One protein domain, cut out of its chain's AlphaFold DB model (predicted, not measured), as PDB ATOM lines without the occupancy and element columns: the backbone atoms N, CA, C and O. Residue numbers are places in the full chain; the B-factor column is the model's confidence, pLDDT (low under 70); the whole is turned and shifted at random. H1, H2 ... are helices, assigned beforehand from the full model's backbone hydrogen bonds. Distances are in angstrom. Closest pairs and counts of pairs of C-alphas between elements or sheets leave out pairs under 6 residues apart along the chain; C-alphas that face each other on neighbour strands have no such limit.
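AT A GLANCE: This is residues 13 to 137 of the 148 residues of the protein "(Fe-S)-binding protein" of Archaeoglobi archaeon (UniProt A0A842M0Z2). Two helices, H4 and H7, cross in the core of a small helical body, and short helices surround them: H1 and H2 on one side, H5 by the crossing, H6 at the start of H7, and H3 farther out. H8 reaches away from this body as an arm that touches no other helix, and it makes much of the longest span. The 125 printed residues hold eight named helices, H1 to H8 in order, and no named strand; the class is all helix. The whole is compact, with a radius of gyration of the C-alphas of 15.1 A and spans of 49 by 36 by 22 A.

HOW THE PARTS SIT: Start at H1, residues 19 to 24, and look across to H7, residues 99 to 112: they touch at a shallow tilt of 26 degrees, opposite ways, and the closest C-alphas, Leu 21 and Ala 105, are 5.0 A apart. H2, residues 26 to 30, touches H4, residues 55 to 66, closest at the C-alphas of Thr 29 and Arg 63, 5.5 A. H4 touches H7 at a steep tilt of 48 degrees, the same way, closest at the C-alphas of Ala 62 and Leu 106, 6.2 A. H4 and H7 are the hub, touching four helices each. H5, residues 74 to 81, only just touches H4, through H4 residues 58 to 61 alone, with 3 pairs of C-alphas within 8 A; the closest, Arg 58 and Val 80, are 6.0 A apart. H3, residues 43 to 48, touches no helix but is near H5. H6, residues 88 to 92, touches H7 residues 99 to 100 alone, closest at the C-alphas of Leu 90 and Thr 99, 5.1 A. H8, residues 118 to 130, is apart from H7. Helix packing is mostly crossed: of the 5 pairs of helices of six or more residues that touch, 1 is at a shallow tilt. Every O i to N i+4 pair is within hydrogen-bond range in H1, H3, H4, H5, H6, H7 and H8; in H2 it is 0 of 1, beside 2 of 2 O i to N i+3 pairs.

IN THESE COORDINATES: Find C-alpha 19 at (205.648, 276.937, 185.632), where H1 begins; H2 follows after Tyr 25. H3 comes next, then H4, 16.5 A from first to last C-alpha, and H5, 10.6 A. After H6, find C-alpha 99 at (197.365, 287.568, 196.188); from there H7 runs 20.1 A. H8 runs 18.1 A and ends at C-alpha 130, (231.250, 290.032, 197.550).

THE WHOLE: Look at Ile 33 and Asp 137 for the two C-alphas farthest apart, 49.6 A. The printed part has no cut. The link from H2 to H3, residues 31 to 42, is long. Mean pLDDT of the printed part is 95.2, and no printed residue is under 70.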
ATOM      1  N   GLU A  13     204.120 276.918 174.453       89.31
ATOM      2  CA  GLU A  13     205.475 276.591 174.909       89.31
ATOM      3  C   GLU A  13     206.107 277.733 175.709       89.31
ATOM      4  O   GLU A  13     206.869 277.486 176.646       89.31
ATOM      5  N   GLU A  14     205.808 278.985 175.357       89.94
ATOM      6  CA  GLU A  14     206.261 280.148 176.114       89.94
ATOM      7  C   GLU A  14     205.537 280.247 177.466       89.94
ATOM      8  O   GLU A  14     206.178 280.525 178.479       89.94
ATOM      9  N   ILE A  15     204.233 279.951 177.511       88.06
ATOM     10  CA  ILE A  15     203.435 279.949 178.748       88.06
ATOM     11  C   ILE A  15     203.950 278.892 179.731       88.06
ATOM     12  O   ILE A  15     204.098 279.190 180.913       88.06
ATOM     13  N   LYS A  16     204.315 277.694 179.254       88.88
ATOM     14  CA  LYS A  16     204.877 276.611 180.089       88.88
ATOM     15  C   LYS A  16     206.169 276.996 180.821       88.88
ATOM     16  O   LYS A  16     206.513 276.372 181.819       88.88
ATOM     17  N   LYS A  17     206.885 278.035 180.375       90.38
ATOM     18  CA  LYS A  17     208.062 278.562 181.095       90.38
ATOM     19  C   LYS A  17     207.683 279.329 182.367       90.38
ATOM     20  O   LYS A  17     208.548 279.563 183.210       90.38
ATOM     21  N   PHE A  18     206.415 279.714 182.518       92.50
ATOM     22  CA  PHE A  18     205.834 280.294 183.730       92.50
ATOM     23  C   PHE A  18     205.236 279.199 184.626       92.50
ATOM     24  O   PHE A  18     204.081 279.275 185.030       92.50
ATOM     25  N   GLU A  19     206.011 278.143 184.874       90.25
ATOM     26  CA  GLU A  19     205.648 276.937 185.632       90.25
ATOM     27  C   GLU A  19     205.002 277.256 186.987       90.25
ATOM     28  O   GLU A  19     203.865 276.864 187.240       90.25
ATOM     29  N   MET A  20     205.671 278.036 187.846       90.44
ATOM     30  CA  MET A  20     205.179 278.295 189.202       90.44
ATOM     31  C   MET A  20     203.840 279.034 189.180       90.44
ATOM     32  O   MET A  20     202.958 278.768 189.999       90.44
ATOM     33  N   LEU A  21     203.689 279.986 188.262       91.88
ATOM     34  CA  LEU A  21     202.465 280.748 188.104       91.88
ATOM     35  C   LEU A  21     201.345 279.909 187.473       91.88
ATOM     36  O   LEU A  21     200.221 279.922 187.977       91.88
ATOM     37  N   SER A  22     201.646 279.206 186.381       86.75
ATOM     38  CA  SER A  22     200.669 278.456 185.585       86.75
ATOM     39  C   SER A  22     200.193 277.180 186.275       86.75
ATOM     40  O   SER A  22     199.003 276.892 186.236       86.75
ATOM     41  N   GLU A  23     201.065 276.450 186.967       89.62
ATOM     42  CA  GLU A  23     200.689 275.187 187.608       89.62
ATOM     43  C   GLU A  23     200.006 275.400 188.958       89.62
ATOM     44  O   GLU A  23     199.034 274.722 189.281       89.62
ATOM     45  N   LYS A  24     200.499 276.350 189.766       92.75
ATOM     46  CA  LYS A  24     200.024 276.507 191.148       92.75
ATOM     47  C   LYS A  24     198.903 277.526 191.305       92.75
ATOM     48  O   LYS A  24     198.071 277.374 192.194       92.75
ATOM     49  N   TYR A  25     198.906 278.584 190.497       95.81
ATOM     50  CA  TYR A  25     198.082 279.768 190.756       95.81
ATOM     51  C   TYR A  25     197.180 280.182 189.593       95.81
ATOM     52  O   TYR A  25     196.476 281.186 189.727       95.81
ATOM     53  N   ALA A  26     197.165 279.447 188.474       93.69
ATOM     54  CA  ALA A  26     196.375 279.821 187.301       93.69
ATOM     55  C   ALA A  26     194.904 280.062 187.652       93.69
ATOM     56  O   ALA A  26     194.415 281.174 187.445       93.69
ATOM     57  N   ASP A  27     194.246 279.083 188.273       95.12
ATOM     58  CA  ASP A  27     192.836 279.162 188.671       95.12
ATOM     59  C   ASP A  27     192.551 280.329 189.620       95.12
ATOM     60  O   ASP A  27     191.531 281.013 189.500       95.12
ATOM     61  N   ASP A  28     193.469 280.617 190.545       96.00
ATOM     62  CA  ASP A  28     193.316 281.734 191.475       96.00
ATOM     63  C   ASP A  28     193.306 283.080 190.754       96.00
ATOM     64  O   ASP A  28     192.567 283.987 191.150       96.00
ATOM     65  N   THR A  29     194.052 283.219 189.653       95.69
ATOM     66  CA  THR A  29     194.039 284.462 188.870       95.69
ATOM     67  C   THR A  29     192.666 284.767 188.254       95.69
ATOM     68  O   THR A  29     192.332 285.939 188.046       95.69
ATOM     69  N   PHE A  30     191.823 283.752 188.031       95.44
ATOM     70  CA  PHE A  30     190.463 283.917 187.508       95.44
ATOM     71  C   PHE A  30     189.447 284.338 188.577       95.44
ATOM     72  O   PHE A  30     188.411 284.906 188.230       95.44
ATOM     73  N   LYS A  31     189.753 284.143 189.866       96.50
ATOM     74  CA  LYS A  31     188.851 284.454 190.994       96.50
ATOM     75  C   LYS A  31     188.807 285.945 191.353       96.50
ATOM     76  O   LYS A  31     187.988 286.369 192.166       96.50
ATOM     77  N   CYS A  32     189.690 286.770 190.784       96.75
ATOM     78  CA  CYS A  32     189.753 288.199 191.088       96.75
ATOM     79  C   CYS A  32     188.470 288.931 190.650       96.75
ATOM     80  O   CYS A  32     188.250 289.188 189.467       96.75
ATOM     81  N   ILE A  33     187.664 289.375 191.618       96.69
ATOM     82  CA  ILE A  33     186.418 290.127 191.370       96.69
ATOM     83  C   ILE A  33     186.622 291.635 191.171       96.69
ATOM     84  O   ILE A  33     185.656 292.386 191.080       96.69
ATOM     85  N   ARG A  34     187.873 292.114 191.113       95.38
ATOM     86  CA  ARG A  34     188.189 293.523 190.805       95.38
ATOM     87  C   ARG A  34     187.531 294.544 191.760       95.38
ATOM     88  O   ARG A  34     187.178 295.644 191.346       95.38
ATOM     89  N   CYS A  35     187.451 294.216 193.049       96.56
ATOM     90  CA  CYS A  35     186.812 295.038 194.090       96.56
ATOM     91  C   CYS A  35     187.680 296.174 194.672       96.56
ATOM     92  O   CYS A  35     187.206 296.930 195.510       96.56
ATOM     93  N   SER A  36     188.961 296.274 194.298       95.12
ATOM     94  CA  SER A  36     189.908 297.302 194.783       95.12
ATOM     95  C   SER A  36     190.247 297.321 196.286       95.12
ATOM     96  O   SER A  36     191.056 298.147 196.692       95.12
ATOM     97  N   TYR A  37     189.797 296.364 197.102       97.00
ATOM     98  CA  TYR A  37     190.205 296.267 198.521       97.00
ATOM     99  C   TYR A  37     191.727 296.222 198.718       97.00
ATOM    100  O   TYR A  37     192.272 296.813 199.649       97.00
ATOM    101  N   CYS A  38     192.430 295.578 197.787       97.25
ATOM    102  CA  CYS A  38     193.886 295.512 197.783       97.25
ATOM    103  C   CYS A  38     194.596 296.860 197.561       97.25
ATOM    104  O   CYS A  38     195.801 296.923 197.772       97.25
ATOM    105  N   GLN A  39     193.898 297.914 197.125       97.00
ATOM    106  CA  GLN A  39     194.483 299.237 196.872       97.00
ATOM    107  C   GLN A  39     194.548 300.106 198.130       97.00
ATOM    108  O   GLN A  39     195.468 300.904 198.254       97.00
ATOM    109  N   ALA A  40     193.624 299.916 199.078       95.62
ATOM    110  CA  ALA A  40     193.380 300.859 200.175       95.62
ATOM    111  C   ALA A  40     194.604 301.186 201.056       95.62
ATOM    112  O   ALA A  40     194.676 302.281 201.601       95.62
ATOM    113  N   LYS A  41     195.556 300.254 201.204       96.12
ATOM    114  CA  LYS A  41     196.843 300.468 201.897       96.12
ATOM    115  C   LYS A  41     198.022 299.900 201.102       96.12
ATOM    116  O   LYS A  41     198.991 299.409 201.672       96.12
ATOM    117  N   CYS A  42     197.917 299.881 199.773       97.81
ATOM    118  CA  CYS A  42     199.022 299.452 198.925       97.81
ATOM    119  C   CYS A  42     199.952 300.648 198.664       97.81
ATOM    120  O   CYS A  42     199.569 301.513 197.875       97.81
ATOM    121  N   PRO A  43     201.180 300.679 199.219       97.25
ATOM    122  CA  PRO A  43     202.081 301.826 199.061       97.25
ATOM    123  C   PRO A  43     202.458 302.060 197.594       97.25
ATOM    124  O   PRO A  43     202.550 303.183 197.126       97.25
ATOM    125  N   SER A  44     202.590 300.982 196.817       97.12
ATOM    126  CA  SER A  44     202.854 301.082 195.381       97.12
ATOM    127  C   SER A  44     201.665 301.662 194.595       97.12
ATOM    128  O   SER A  44     201.858 302.307 193.575       97.12
ATOM    129  N   TRP A  45     200.426 301.472 195.051       96.88
ATOM    130  CA  TRP A  45     199.281 302.111 194.395       96.88
ATOM    131  C   TRP A  45     199.235 303.604 194.729       96.88
ATOM    132  O   TRP A  45     199.005 304.408 193.833       96.88
ATOM    133  N   GLU A  46     199.484 303.944 195.994       96.62
ATOM    134  CA  GLU A  46     199.531 305.319 196.491       96.62
ATOM    135  C   GLU A  46     200.588 306.159 195.764       96.62
ATOM    136  O   GLU A  46     200.279 307.258 195.318       96.62
ATOM    137  N   GLU A  47     201.782 305.603 195.551       97.50
ATOM    138  CA  GLU A  47     202.873 306.292 194.854       97.50
ATOM    139  C   GLU A  47     202.613 306.461 193.347       97.50
ATOM    140  O   GLU A  47     202.778 307.542 192.791       97.50
ATOM    141  N   PHE A  48     202.220 305.388 192.649       96.00
ATOM    142  CA  PHE A  48     202.192 305.395 191.180       96.00
ATOM    143  C   PHE A  48     200.829 305.756 190.571       96.00
ATOM    144  O   PHE A  48     200.757 306.029 189.373       96.00
ATOM    145  N   GLY A  49     199.729 305.680 191.329       93.50
ATOM    146  CA  GLY A  49     198.379 306.052 190.881       93.50
ATOM    147  C   GLY A  49     197.759 305.188 189.767       93.50
ATOM    148  O   GLY A  49     196.627 305.431 189.353       93.50
ATOM    149  N   TRP A  50     198.461 304.161 189.273       94.94
ATOM    150  CA  TRP A  50     198.006 303.294 188.180       94.94
ATOM    151  C   TRP A  50     197.694 301.873 188.642       94.94
ATOM    152  O   TRP A  50     198.433 301.268 189.417       94.94
ATOM    153  N   VAL A  51     196.603 301.291 188.124       95.56
ATOM    154  CA  VAL A  51     196.048 300.029 188.661       95.56
ATOM    155  C   VAL A  51     197.030 298.871 188.505       95.56
ATOM    156  O   VAL A  51     197.062 297.992 189.366       95.56
ATOM    157  N   SER A  52     197.870 298.904 187.468       96.44
ATOM    158  CA  SER A  52     198.991 297.982 187.236       96.44
ATOM    159  C   SER A  52     199.932 297.850 188.444       96.44
ATOM    160  O   SER A  52     200.471 296.771 188.673       96.44
ATOM    161  N   HIS A  53     200.060 298.898 189.264       97.25
ATOM    162  CA  HIS A  53     200.903 298.953 190.466       97.25
ATOM    163  C   HIS A  53     200.175 298.498 191.748       97.25
ATOM    164  O   HIS A  53     200.728 298.518 192.848       97.25
ATOM    165  N   SER A  54     198.932 298.028 191.633       97.75
ATOM    166  CA  SER A  54     198.180 297.407 192.729       97.75
ATOM    167  C   SER A  54     198.167 295.881 192.615       97.75
ATOM    168  O   SER A  54     198.473 295.326 191.559       97.75
ATOM    169  N   ALA A  55     197.778 295.173 193.682       97.81
ATOM    170  CA  ALA A  55     197.724 293.709 193.641       97.81
ATOM    171  C   ALA A  55     196.768 293.191 192.552       97.81
ATOM    172  O   ALA A  55     197.142 292.306 191.788       97.81
ATOM    173  N   ARG A  56     195.579 293.797 192.399       97.44
ATOM    174  CA  ARG A  56     194.636 293.418 191.331       97.44
ATOM    175  C   ARG A  56     195.230 293.602 189.937       97.44
ATOM    176  O   ARG A  56     195.003 292.758 189.085       97.44
ATOM    177  N   GLY A  57     195.989 294.673 189.701       97.56
ATOM    178  CA  GLY A  57     196.637 294.901 188.410       97.56
ATOM    179  C   GLY A  57     197.659 293.817 188.103       97.56
ATOM    180  O   GLY A  57     197.610 293.226 187.033       97.56
ATOM    181  N   ARG A  58     198.504 293.481 189.082       98.06
ATOM    182  CA  ARG A  58     199.513 292.421 188.950       98.06
ATOM    183  C   ARG A  58     198.895 291.033 188.765       98.06
ATOM    184  O   ARG A  58     199.421 290.243 187.992       98.06
ATOM    185  N   ILE A  59     197.759 290.751 189.402       98.00
ATOM    186  CA  ILE A  59     197.005 289.505 189.173       98.00
ATOM    187  C   ILE A  59     196.426 289.475 187.754       98.00
ATOM    188  O   ILE A  59     196.500 288.446 187.091       98.00
ATOM    189  N   GLN A  60     195.914 290.598 187.238       97.19
ATOM    190  CA  GLN A  60     195.489 290.667 185.836       97.19
ATOM    191  C   GLN A  60     196.668 290.527 184.863       97.19
ATOM    192  O   GLN A  60     196.501 289.924 183.808       97.19
ATOM    193  N   THR A  61     197.851 291.043 185.206       97.00
ATOM    194  CA  THR A  61     199.086 290.815 184.443       97.00
ATOM    195  C   THR A  61     199.448 289.331 184.414       97.00
ATOM    196  O   THR A  61     199.669 288.792 183.335       97.00
ATOM    197  N   ALA A  62     199.445 288.665 185.572       97.31
ATOM    198  CA  ALA A  62     199.663 287.225 185.673       97.31
ATOM    199  C   ALA A  62     198.664 286.437 184.815       97.31
ATOM    200  O   ALA A  62     199.068 285.616 183.996       97.31
ATOM    201  N   ARG A  63     197.369 286.750 184.935       96.38
ATOM    202  CA  ARG A  63     196.320 286.140 184.114       96.38
ATOM    203  C   ARG A  63     196.555 286.360 182.622       96.38
ATOM    204  O   ARG A  63     196.406 285.431 181.845       96.38
ATOM    205  N   GLY A  64     196.928 287.571 182.212       95.81
ATOM    206  CA  GLY A  64     197.214 287.878 180.811       95.81
ATOM    207  C   GLY A  64     198.366 287.044 180.247       95.81
ATOM    208  O   GLY A  64     198.300 286.640 179.092       95.81
ATOM    209  N   ILE A  65     199.386 286.757 181.061       94.88
ATOM    210  CA  ILE A  65     200.488 285.856 180.694       94.88
ATOM    211  C   ILE A  65     199.981 284.414 180.570       94.88
ATOM    212  O   ILE A  65     200.237 283.783 179.551       94.88
ATOM    213  N   ILE A  66     199.213 283.919 181.551       94.88
ATOM    214  CA  ILE A  66     198.634 282.561 181.536       94.88
ATOM    215  C   ILE A  66     197.703 282.353 180.334       94.88
ATOM    216  O   ILE A  66     197.734 281.309 179.698       94.88
ATOM    217  N   GLU A  67     196.888 283.353 179.993       93.69
ATOM    218  CA  GLU A  67     195.997 283.314 178.827       93.69
ATOM    219  C   GLU A  67     196.752 283.496 177.495       93.69
ATOM    220  O   GLU A  67     196.121 283.564 176.442       93.69
ATOM    221  N   GLY A  68     198.079 283.665 177.524       93.12
ATOM    222  CA  GLY A  68     198.901 283.948 176.350       93.12
ATOM    223  C   GLY A  68     198.674 285.331 175.743       93.12
ATOM    224  O   GLY A  68     199.289 285.671 174.746       93.12
ATOM    225  N   LYS A  69     197.829 286.180 176.328       93.31
ATOM    226  CA  LYS A  69     197.438 287.491 175.779       93.31
ATOM    227  C   LYS A  69     198.393 288.622 176.137       93.31
ATOM    228  O   LYS A  69     198.132 289.767 175.778       93.31
ATOM    229  N   LEU A  70     199.452 288.353 176.893       92.69
ATOM    230  CA  LEU A  70     200.355 289.390 177.370       92.69
ATOM    231  C   LEU A  70     201.802 288.915 177.329       92.69
ATOM    232  O   LEU A  70     202.150 287.898 177.918       92.69
ATOM    233  N   ARG A  71     202.652 289.704 176.669       92.31
ATOM    234  CA  ARG A  71     204.104 289.520 176.674       92.31
ATOM    235  C   ARG A  71     204.761 290.452 177.693       92.31
ATOM    236  O   ARG A  71     204.312 291.596 177.818       92.31
ATOM    237  N   PRO A  72     205.814 290.004 178.405       93.50
ATOM    238  CA  PRO A  72     206.615 290.870 179.264       93.50
ATOM    239  C   PRO A  72     207.106 292.116 178.524       93.50
ATOM    240  O   PRO A  72     207.677 292.032 177.442       93.50
ATOM    241  N   SER A  73     206.872 293.283 179.120       93.50
ATOM    242  CA  SER A  73     207.322 294.581 178.616       93.50
ATOM    243  C   SER A  73     207.997 295.364 179.731       93.50
ATOM    244  O   SER A  73     207.743 295.122 180.910       93.50
ATOM    245  N   GLU A  74     208.825 296.344 179.387       92.31
ATOM    246  CA  GLU A  74     209.562 297.127 180.380       92.31
ATOM    247  C   GLU A  74     208.641 297.804 181.413       92.31
ATOM    248  O   GLU A  74     208.894 297.736 182.619       92.31
ATOM    249  N   TYR A  75     207.530 298.397 180.964       92.75
ATOM    250  CA  TYR A  75     206.537 298.994 181.861       92.75
ATOM    251  C   TYR A  75     205.899 297.951 182.788       92.75
ATOM    252  O   TYR A  75     205.754 298.194 183.987       92.75
ATOM    253  N   MET A  76     205.550 296.774 182.256       94.94
ATOM    254  CA  MET A  76     205.014 295.679 183.065       94.94
ATOM    255  C   MET A  76     206.007 295.270 184.156       94.94
ATOM    256  O   MET A  76     205.607 295.133 185.311       94.94
ATOM    257  N   LEU A  77     207.291 295.115 183.819       95.75
ATOM    258  CA  LEU A  77     208.316 294.743 184.795       95.75
ATOM    259  C   LEU A  77     208.400 295.777 185.918       95.75
ATOM    260  O   LEU A  77     208.362 295.401 187.088       95.75
ATOM    261  N   ARG A  78     208.413 297.076 185.598       93.50
ATOM    262  CA  ARG A  78     208.383 298.141 186.618       93.50
ATOM    263  C   ARG A  78     207.151 298.015 187.525       93.50
ATOM    264  O   ARG A  78     207.281 298.018 188.749       93.50
ATOM    265  N   ALA A  79     205.966 297.806 186.955       96.19
ATOM    266  CA  ALA A  79     204.740 297.652 187.737       96.19
ATOM    267  C   ALA A  79     204.741 296.396 188.630       96.19
ATOM    268  O   ALA A  79     204.304 296.440 189.782       96.19
ATOM    269  N   VAL A  80     205.259 295.266 188.145       97.56
ATOM    270  CA  VAL A  80     205.332 294.012 188.912       97.56
ATOM    271  C   VAL A  80     206.373 294.105 190.031       97.56
ATOM    272  O   VAL A  80     206.080 293.762 191.182       97.56
ATOM    273  N   PHE A  81     207.574 294.605 189.729       96.88
ATOM    274  CA  PHE A  81     208.695 294.629 190.671       96.88
ATOM    275  C   PHE A  81     208.597 295.720 191.746       96.88
ATOM    276  O   PHE A  81     209.235 295.574 192.782       96.88
ATOM    277  N   THR A  82     207.722 296.718 191.595       96.44
ATOM    278  CA  THR A  82     207.403 297.718 192.643       96.44
ATOM    279  C   THR A  82     206.550 297.179 193.801       96.44
ATOM    280  O   THR A  82     206.272 297.896 194.758       96.44
ATOM    281  N   CYS A  83     206.100 295.920 193.753       97.56
ATOM    282  CA  CYS A  83     205.416 295.314 194.894       97.56
ATOM    283  C   CYS A  83     206.392 295.072 196.058       97.56
ATOM    284  O   CYS A  83     207.321 294.279 195.910       97.56
ATOM    285  N   ASN A  84     206.111 295.648 197.228       96.50
ATOM    286  CA  ASN A  84     206.938 295.515 198.438       96.50
ATOM    287  C   ASN A  84     206.729 294.205 199.218       96.50
ATOM    288  O   ASN A  84     207.324 294.034 200.272       96.50
ATOM    289  N   MET A  85     205.878 293.289 198.735       97.94
ATOM    290  CA  MET A  85     205.599 292.002 199.394       97.94
ATOM    291  C   MET A  85     205.120 292.135 200.858       97.94
ATOM    292  O   MET A  85     205.483 291.327 201.699       97.94
ATOM    293  N   CYS A  86     204.306 293.152 201.169       97.62
ATOM    294  CA  CYS A  86     203.872 293.466 202.541       97.62
ATOM    295  C   CYS A  86     202.606 292.730 203.026       97.62
ATOM    296  O   CYS A  86     202.102 293.035 204.100       97.62
ATOM    297  N   ASP A  87     202.026 291.843 202.213       97.94
ATOM    298  CA  ASP A  87     200.851 291.017 202.544       97.94
ATOM    299  C   ASP A  87     199.527 291.716 202.896       97.94
ATOM    300  O   ASP A  87     198.516 291.041 203.085       97.94
ATOM    301  N   TYR A  88     199.437 293.048 202.840       98.25
ATOM    302  CA  TYR A  88     198.156 293.743 203.045       98.25
ATOM    303  C   TYR A  88     197.034 293.201 202.141       98.25
ATOM    304  O   TYR A  88     195.921 292.931 202.589       98.25
ATOM    305  N   CYS A  89     197.329 293.024 200.850       98.12
ATOM    306  CA  CYS A  89     196.351 292.536 199.882       98.12
ATOM    307  C   CYS A  89     195.906 291.091 200.138       98.12
ATOM    308  O   CYS A  89     194.745 290.790 199.872       98.12
ATOM    309  N   LEU A  90     196.787 290.250 200.691       98.00
ATOM    310  CA  LEU A  90     196.483 288.867 201.054       98.00
ATOM    311  C   LEU A  90     195.448 288.851 202.182       98.00
ATOM    312  O   LEU A  90     194.408 288.211 202.068       98.00
ATOM    313  N   LEU A  91     195.686 289.648 203.227       97.69
ATOM    314  CA  LEU A  91     194.821 289.728 204.407       97.69
ATOM    315  C   LEU A  91     193.455 290.370 204.132       97.69
ATOM    316  O   LEU A  91     192.508 290.160 204.888       97.69
ATOM    317  N   LYS A  92     193.351 291.213 203.101       97.81
ATOM    318  CA  LYS A  92     192.142 292.001 202.812       97.81
ATOM    319  C   LYS A  92     191.358 291.527 201.598       97.81
ATOM    320  O   LYS A  92     190.369 292.168 201.253       97.81
ATOM    321  N   CYS A  93     191.780 290.459 200.926       97.81
ATOM    322  CA  CYS A  93     191.094 289.978 199.735       97.81
ATOM    323  C   CYS A  93     189.759 289.305 200.108       97.81
ATOM    324  O   CYS A  93     189.779 288.210 200.666       97.81
ATOM    325  N   PRO A  94     188.590 289.878 199.756       97.19
ATOM    326  CA  PRO A  94     187.304 289.266 200.103       97.19
ATOM    327  C   PRO A  94     187.015 287.989 199.302       97.19
ATOM    328  O   PRO A  94     186.195 287.179 199.711       97.19
ATOM    329  N   ALA A  95     187.690 287.803 198.166       96.69
ATOM    330  CA  ALA A  95     187.593 286.598 197.346       96.69
ATOM    331  C   ALA A  95     188.574 285.491 197.788       96.69
ATOM    332  O   ALA A  95     188.648 284.454 197.136       96.69
ATOM    333  N   GLY A  96     189.351 285.712 198.858       95.69
ATOM    334  CA  GLY A  96     190.255 284.703 199.418       95.69
ATOM    335  C   GLY A  96     191.448 284.336 198.531       95.69
ATOM    336  O   GLY A  96     192.037 283.278 198.722       95.69
ATOM    337  N   LEU A  97     191.810 285.172 197.547       96.81
ATOM    338  CA  LEU A  97     192.968 284.889 196.691       96.81
ATOM    339  C   LEU A  97     194.269 284.969 197.504       96.81
ATOM    340  O   LEU A  97     194.446 285.945 198.244       96.81
ATOM    341  N   PRO A  98     195.237 284.067 197.262       97.38
ATOM    342  CA  PRO A  98     196.589 284.165 197.804       97.38
ATOM    343  C   PRO A  98     197.399 285.250 197.066       97.38
ATOM    344  O   PRO A  98     198.396 284.986 196.396       97.38
ATOM    345  N   THR A  99     196.941 286.506 197.119       98.00
ATOM    346  CA  THR A  99     197.365 287.568 196.188       98.00
ATOM    347  C   THR A  99     198.870 287.806 196.173       98.00
ATOM    348  O   THR A  99     199.445 287.990 195.101       98.00
ATOM    349  N   THR A 100     199.520 287.813 197.339       98.19
ATOM    350  CA  THR A 100     200.972 288.017 197.402       98.19
ATOM    351  C   THR A 100     201.731 286.829 196.821       98.19
ATOM    352  O   THR A 100     202.750 287.031 196.163       98.19
ATOM    353  N   ASP A 101     201.233 285.607 197.005       98.06
ATOM    354  CA  ASP A 101     201.878 284.401 196.490       98.06
ATOM    355  C   ASP A 101     201.795 284.319 194.967       98.06
ATOM    356  O   ASP A 101     202.799 284.009 194.326       98.06
ATOM    357  N   ILE A 102     200.658 284.717 194.385       98.31
ATOM    358  CA  ILE A 102     200.503 284.881 192.932       98.31
ATOM    359  C   ILE A 102     201.543 285.881 192.403       98.31
ATOM    360  O   ILE A 102     202.233 285.619 191.419       98.31
ATOM    361  N   ILE A 103     201.696 287.035 193.068       98.31
ATOM    362  CA  ILE A 103     202.673 288.061 192.666       98.31
ATOM    363  C   ILE A 103     204.110 287.545 192.826       98.31
ATOM    364  O   ILE A 103     204.965 287.856 191.994       98.31
ATOM    365  N   ARG A 104     204.392 286.748 193.864       98.12
ATOM    366  CA  ARG A 104     205.700 286.109 194.067       98.12
ATOM    367  C   ARG A 104     206.016 285.132 192.939       98.12
ATOM    368  O   ARG A 104     207.114 285.208 192.397       98.12
ATOM    369  N   ALA A 105     205.062 284.278 192.570       98.00
ATOM    370  CA  ALA A 105     205.205 283.337 191.462       98.00
ATOM    371  C   ALA A 105     205.446 284.066 190.135       98.00
ATOM    372  O   ALA A 105     206.386 283.743 189.416       98.00
ATOM    373  N   LEU A 106     204.690 285.138 189.870       97.75
ATOM    374  CA  LEU A 106     204.910 285.986 188.701       97.75
ATOM    375  C   LEU A 106     206.336 286.566 188.669       97.75
ATOM    376  O   LEU A 106     207.010 286.480 187.647       97.75
ATOM    377  N   LYS A 107     206.815 287.148 189.777       97.25
ATOM    378  CA  LYS A 107     208.186 287.687 189.869       97.25
ATOM    379  C   LYS A 107     209.248 286.606 189.659       97.25
ATOM    380  O   LYS A 107     210.242 286.871 188.988       97.25
ATOM    381  N   HIS A 108     209.046 285.430 190.252       96.31
ATOM    382  CA  HIS A 108     209.949 284.289 190.138       96.31
ATOM    383  C   HIS A 108     210.097 283.854 188.680       96.31
ATOM    384  O   HIS A 108     211.211 283.815 188.160       96.31
ATOM    385  N   ASP A 109     208.979 283.598 188.005       96.69
ATOM    386  CA  ASP A 109     208.998 283.077 186.641       96.69
ATOM    387  C   ASP A 109     209.507 284.108 185.633       96.69
ATOM    388  O   ASP A 109     210.268 283.763 184.729       96.69
ATOM    389  N   LEU A 110     209.172 285.391 185.828       96.00
ATOM    390  CA  LEU A 110     209.771 286.484 185.059       96.00
ATOM    391  C   LEU A 110     211.298 286.479 185.205       96.00
ATOM    392  O   LEU A 110     212.009 286.456 184.202       96.00
ATOM    393  N   ALA A 111     211.812 286.436 186.439       94.81
ATOM    394  CA  ALA A 111     213.250 286.440 186.687       94.81
ATOM    395  C   ALA A 111     213.952 285.190 186.122       94.81
ATOM    396  O   ALA A 111     215.012 285.327 185.512       94.81
ATOM    397  N   LYS A 112     213.347 283.997 186.256       93.62
ATOM    398  CA  LYS A 112     213.845 282.722 185.691       93.62
ATOM    399  C   LYS A 112     214.014 282.798 184.171       93.62
ATOM    400  O   LYS A 112     214.928 282.190 183.624       93.62
ATOM    401  N   GLN A 113     213.172 283.578 183.497       92.31
ATOM    402  CA  GLN A 113     213.231 283.803 182.051       92.31
ATOM    403  C   GLN A 113     214.120 284.989 181.638       92.31
ATOM    404  O   GLN A 113     214.187 285.321 180.457       92.31
ATOM    405  N   GLY A 114     214.812 285.631 182.580       92.50
ATOM    406  CA  GLY A 114     215.680 286.779 182.306       92.50
ATOM    407  C   GLY A 114     214.965 288.133 182.310       92.50
ATOM    408  O   GLY A 114     215.577 289.150 181.984       92.50
ATOM    409  N   TYR A 115     213.689 288.181 182.702       94.44
ATOM    410  CA  TYR A 115     212.936 289.421 182.854       94.44
ATOM    411  C   TYR A 115     213.052 289.959 184.282       94.44
ATOM    412  O   TYR A 115     212.289 289.613 185.185       94.44
ATOM    413  N   TYR A 116     213.999 290.861 184.486       91.25
ATOM    414  CA  TYR A 116     214.213 291.555 185.751       91.25
ATOM    415  C   TYR A 116     214.574 293.019 185.496       91.25
ATOM    416  O   TYR A 116     214.918 293.413 184.384       91.25
ATOM    417  N   ILE A 117     214.506 293.843 186.540       91.88
ATOM    418  CA  ILE A 117     215.030 295.210 186.476       91.88
ATOM    419  C   ILE A 117     216.552 295.204 186.662       91.88
ATOM    420  O   ILE A 117     217.091 294.409 187.432       91.88
ATOM    421  N   GLU A 118     217.242 296.131 185.998       90.88
ATOM    422  CA  GLU A 118     218.713 296.212 185.980       90.88
ATOM    423  C   GLU A 118     219.331 296.291 187.388       90.88
ATOM    424  O   GLU A 118     220.377 295.706 187.665       90.88
ATOM    425  N   VAL A 119     218.650 296.961 188.322       91.88
ATOM    426  CA  VAL A 119     219.095 297.062 189.720       91.88
ATOM    427  C   VAL A 119     219.152 295.688 190.398       91.88
ATOM    428  O   VAL A 119     220.091 295.421 191.144       91.88
ATOM    429  N   HIS A 120     218.198 294.792 190.119       92.56
ATOM    430  CA  HIS A 120     218.203 293.440 190.685       92.56
ATOM    431  C   HIS A 120     219.347 292.593 190.125       92.56
ATOM    432  O   HIS A 120     219.966 291.852 190.883       92.56
ATOM    433  N   LYS A 121     219.682 292.746 188.838       92.00
ATOM    434  CA  LYS A 121     220.835 292.065 188.234       92.00
ATOM    435  C   LYS A 121     222.133 292.442 188.950       92.00
ATOM    436  O   LYS A 121     222.837 291.570 189.451       92.00
ATOM    437  N   LYS A 122     222.386 293.748 189.099       94.62
ATOM    438  CA  LYS A 122     223.562 294.268 189.817       94.62
ATOM    439  C   LYS A 122     223.612 293.797 191.270       94.62
ATOM    440  O   LYS A 122     224.689 293.530 191.795       94.62
ATOM    441  N   LEU A 123     222.458 293.700 191.929       95.25
ATOM    442  CA  LEU A 123     222.365 293.198 193.299       95.25
ATOM    443  C   LEU A 123     222.806 291.732 193.391       95.25
ATOM    444  O   LEU A 123     223.617 291.398 194.250       95.25
ATOM    445  N   VAL A 124     222.313 290.876 192.491       94.25
ATOM    446  CA  VAL A 124     222.694 289.455 192.429       94.25
ATOM    447  C   VAL A 124     224.188 289.305 192.148       94.25
ATOM    448  O   VAL A 124     224.865 288.570 192.862       94.25
ATOM    449  N   GLU A 125     224.727 290.056 191.185       95.38
ATOM    450  CA  GLU A 125     226.162 290.058 190.869       95.38
ATOM    451  C   GLU A 125     227.017 290.467 192.079       95.38
ATOM    452  O   GLU A 125     228.043 289.845 192.360       95.38
ATOM    453  N   ARG A 126     226.588 291.480 192.847       96.81
ATOM    454  CA  ARG A 126     227.279 291.895 194.080       96.81
ATOM    455  C   ARG A 126     227.238 290.817 195.151       96.81
ATOM    456  O   ARG A 126     228.269 290.544 195.759       96.81
ATOM    457  N   VAL A 127     226.085 290.184 195.358       96.94
ATOM    458  CA  VAL A 127     225.952 289.088 196.326       96.94
ATOM    459  C   VAL A 127     226.848 287.914 195.934       96.94
ATOM    460  O   VAL A 127     227.549 287.389 196.791       96.94
ATOM    461  N   GLN A 128     226.894 287.547 194.652       96.19
ATOM    462  CA  GLN A 128     227.764 286.476 194.157       96.19
ATOM    463  C   GLN A 128     229.253 286.816 194.297       96.19
ATOM    464  O   GLN A 128     230.042 285.955 194.675       96.19
ATOM    465  N   LYS A 129     229.644 288.065 194.015       96.19
ATOM    466  CA  LYS A 129     231.050 288.492 194.030       96.19
ATOM    467  C   LYS A 129     231.589 288.799 195.430       96.19
ATOM    468  O   LYS A 129     232.721 288.443 195.737       96.19
ATOM    469  N   TYR A 130     230.810 289.489 196.258       95.19
ATOM    470  CA  TYR A 130     231.250 290.032 197.550       95.19
ATOM    471  C   TYR A 130     230.556 289.377 198.752       95.19
ATOM    472  O   TYR A 130     230.836 289.733 199.896       95.19
ATOM    473  N   GLY A 131     229.604 288.463 198.540       95.38
ATOM    474  CA  GLY A 131     228.826 287.861 199.628       95.38
ATOM    475  C   GLY A 131     227.913 288.854 200.359       95.38
ATOM    476  O   GLY A 131     227.496 288.598 201.490       95.38
ATOM    477  N   ASN A 132     227.645 290.021 199.761       94.19
ATOM    478  CA  ASN A 132     226.769 291.049 200.316       94.19
ATOM    479  C   ASN A 132     226.148 291.927 199.209       94.19
ATOM    480  O   ASN A 132     226.740 292.082 198.139       94.19
ATOM    481  N   PRO A 133     224.968 292.525 199.453       95.00
ATOM    482  CA  PRO A 133     224.274 293.356 198.464       95.00
ATOM    483  C   PRO A 133     224.922 294.729 198.219       95.00
ATOM    484  O   PRO A 133     224.654 295.371 197.199       95.00
ATOM    485  N   TYR A 134     225.762 295.194 199.145       92.75
ATOM    486  CA  TYR A 134     226.370 296.524 199.105       92.75
ATOM    487  C   TYR A 134     227.569 296.586 198.150       92.75
ATOM    488  O   TYR A 134     227.844 297.636 197.578       92.75
ATOM    489  N   GLY A 135     228.215 295.446 197.889       93.38
ATOM    490  CA  GLY A 135     229.434 295.368 197.084       93.38
ATOM    491  C   GLY A 135     230.702 295.744 197.856       93.38
ATOM    492  O   GLY A 135     231.726 296.024 197.240       93.38
ATOM    493  N   GLU A 136     230.618 295.758 199.186       93.81
ATOM    494  CA  GLU A 136     231.725 296.085 200.084       93.81
ATOM    495  C   GLU A 136     232.657 294.886 200.287       93.81
ATOM    496  O   GLU A 136     232.228 293.732 200.201       93.81
ATOM    497  N   ASP A 137     233.929 295.149 200.595       94.38
ATOM    498  CA  ASP A 137     234.892 294.095 200.932       94.38
ATOM    499  C   ASP A 137     234.487 293.417 202.260       94.38
ATOM    500  O   ASP A 137     234.395 294.099 203.287       94.38
TER     501      ASP A 137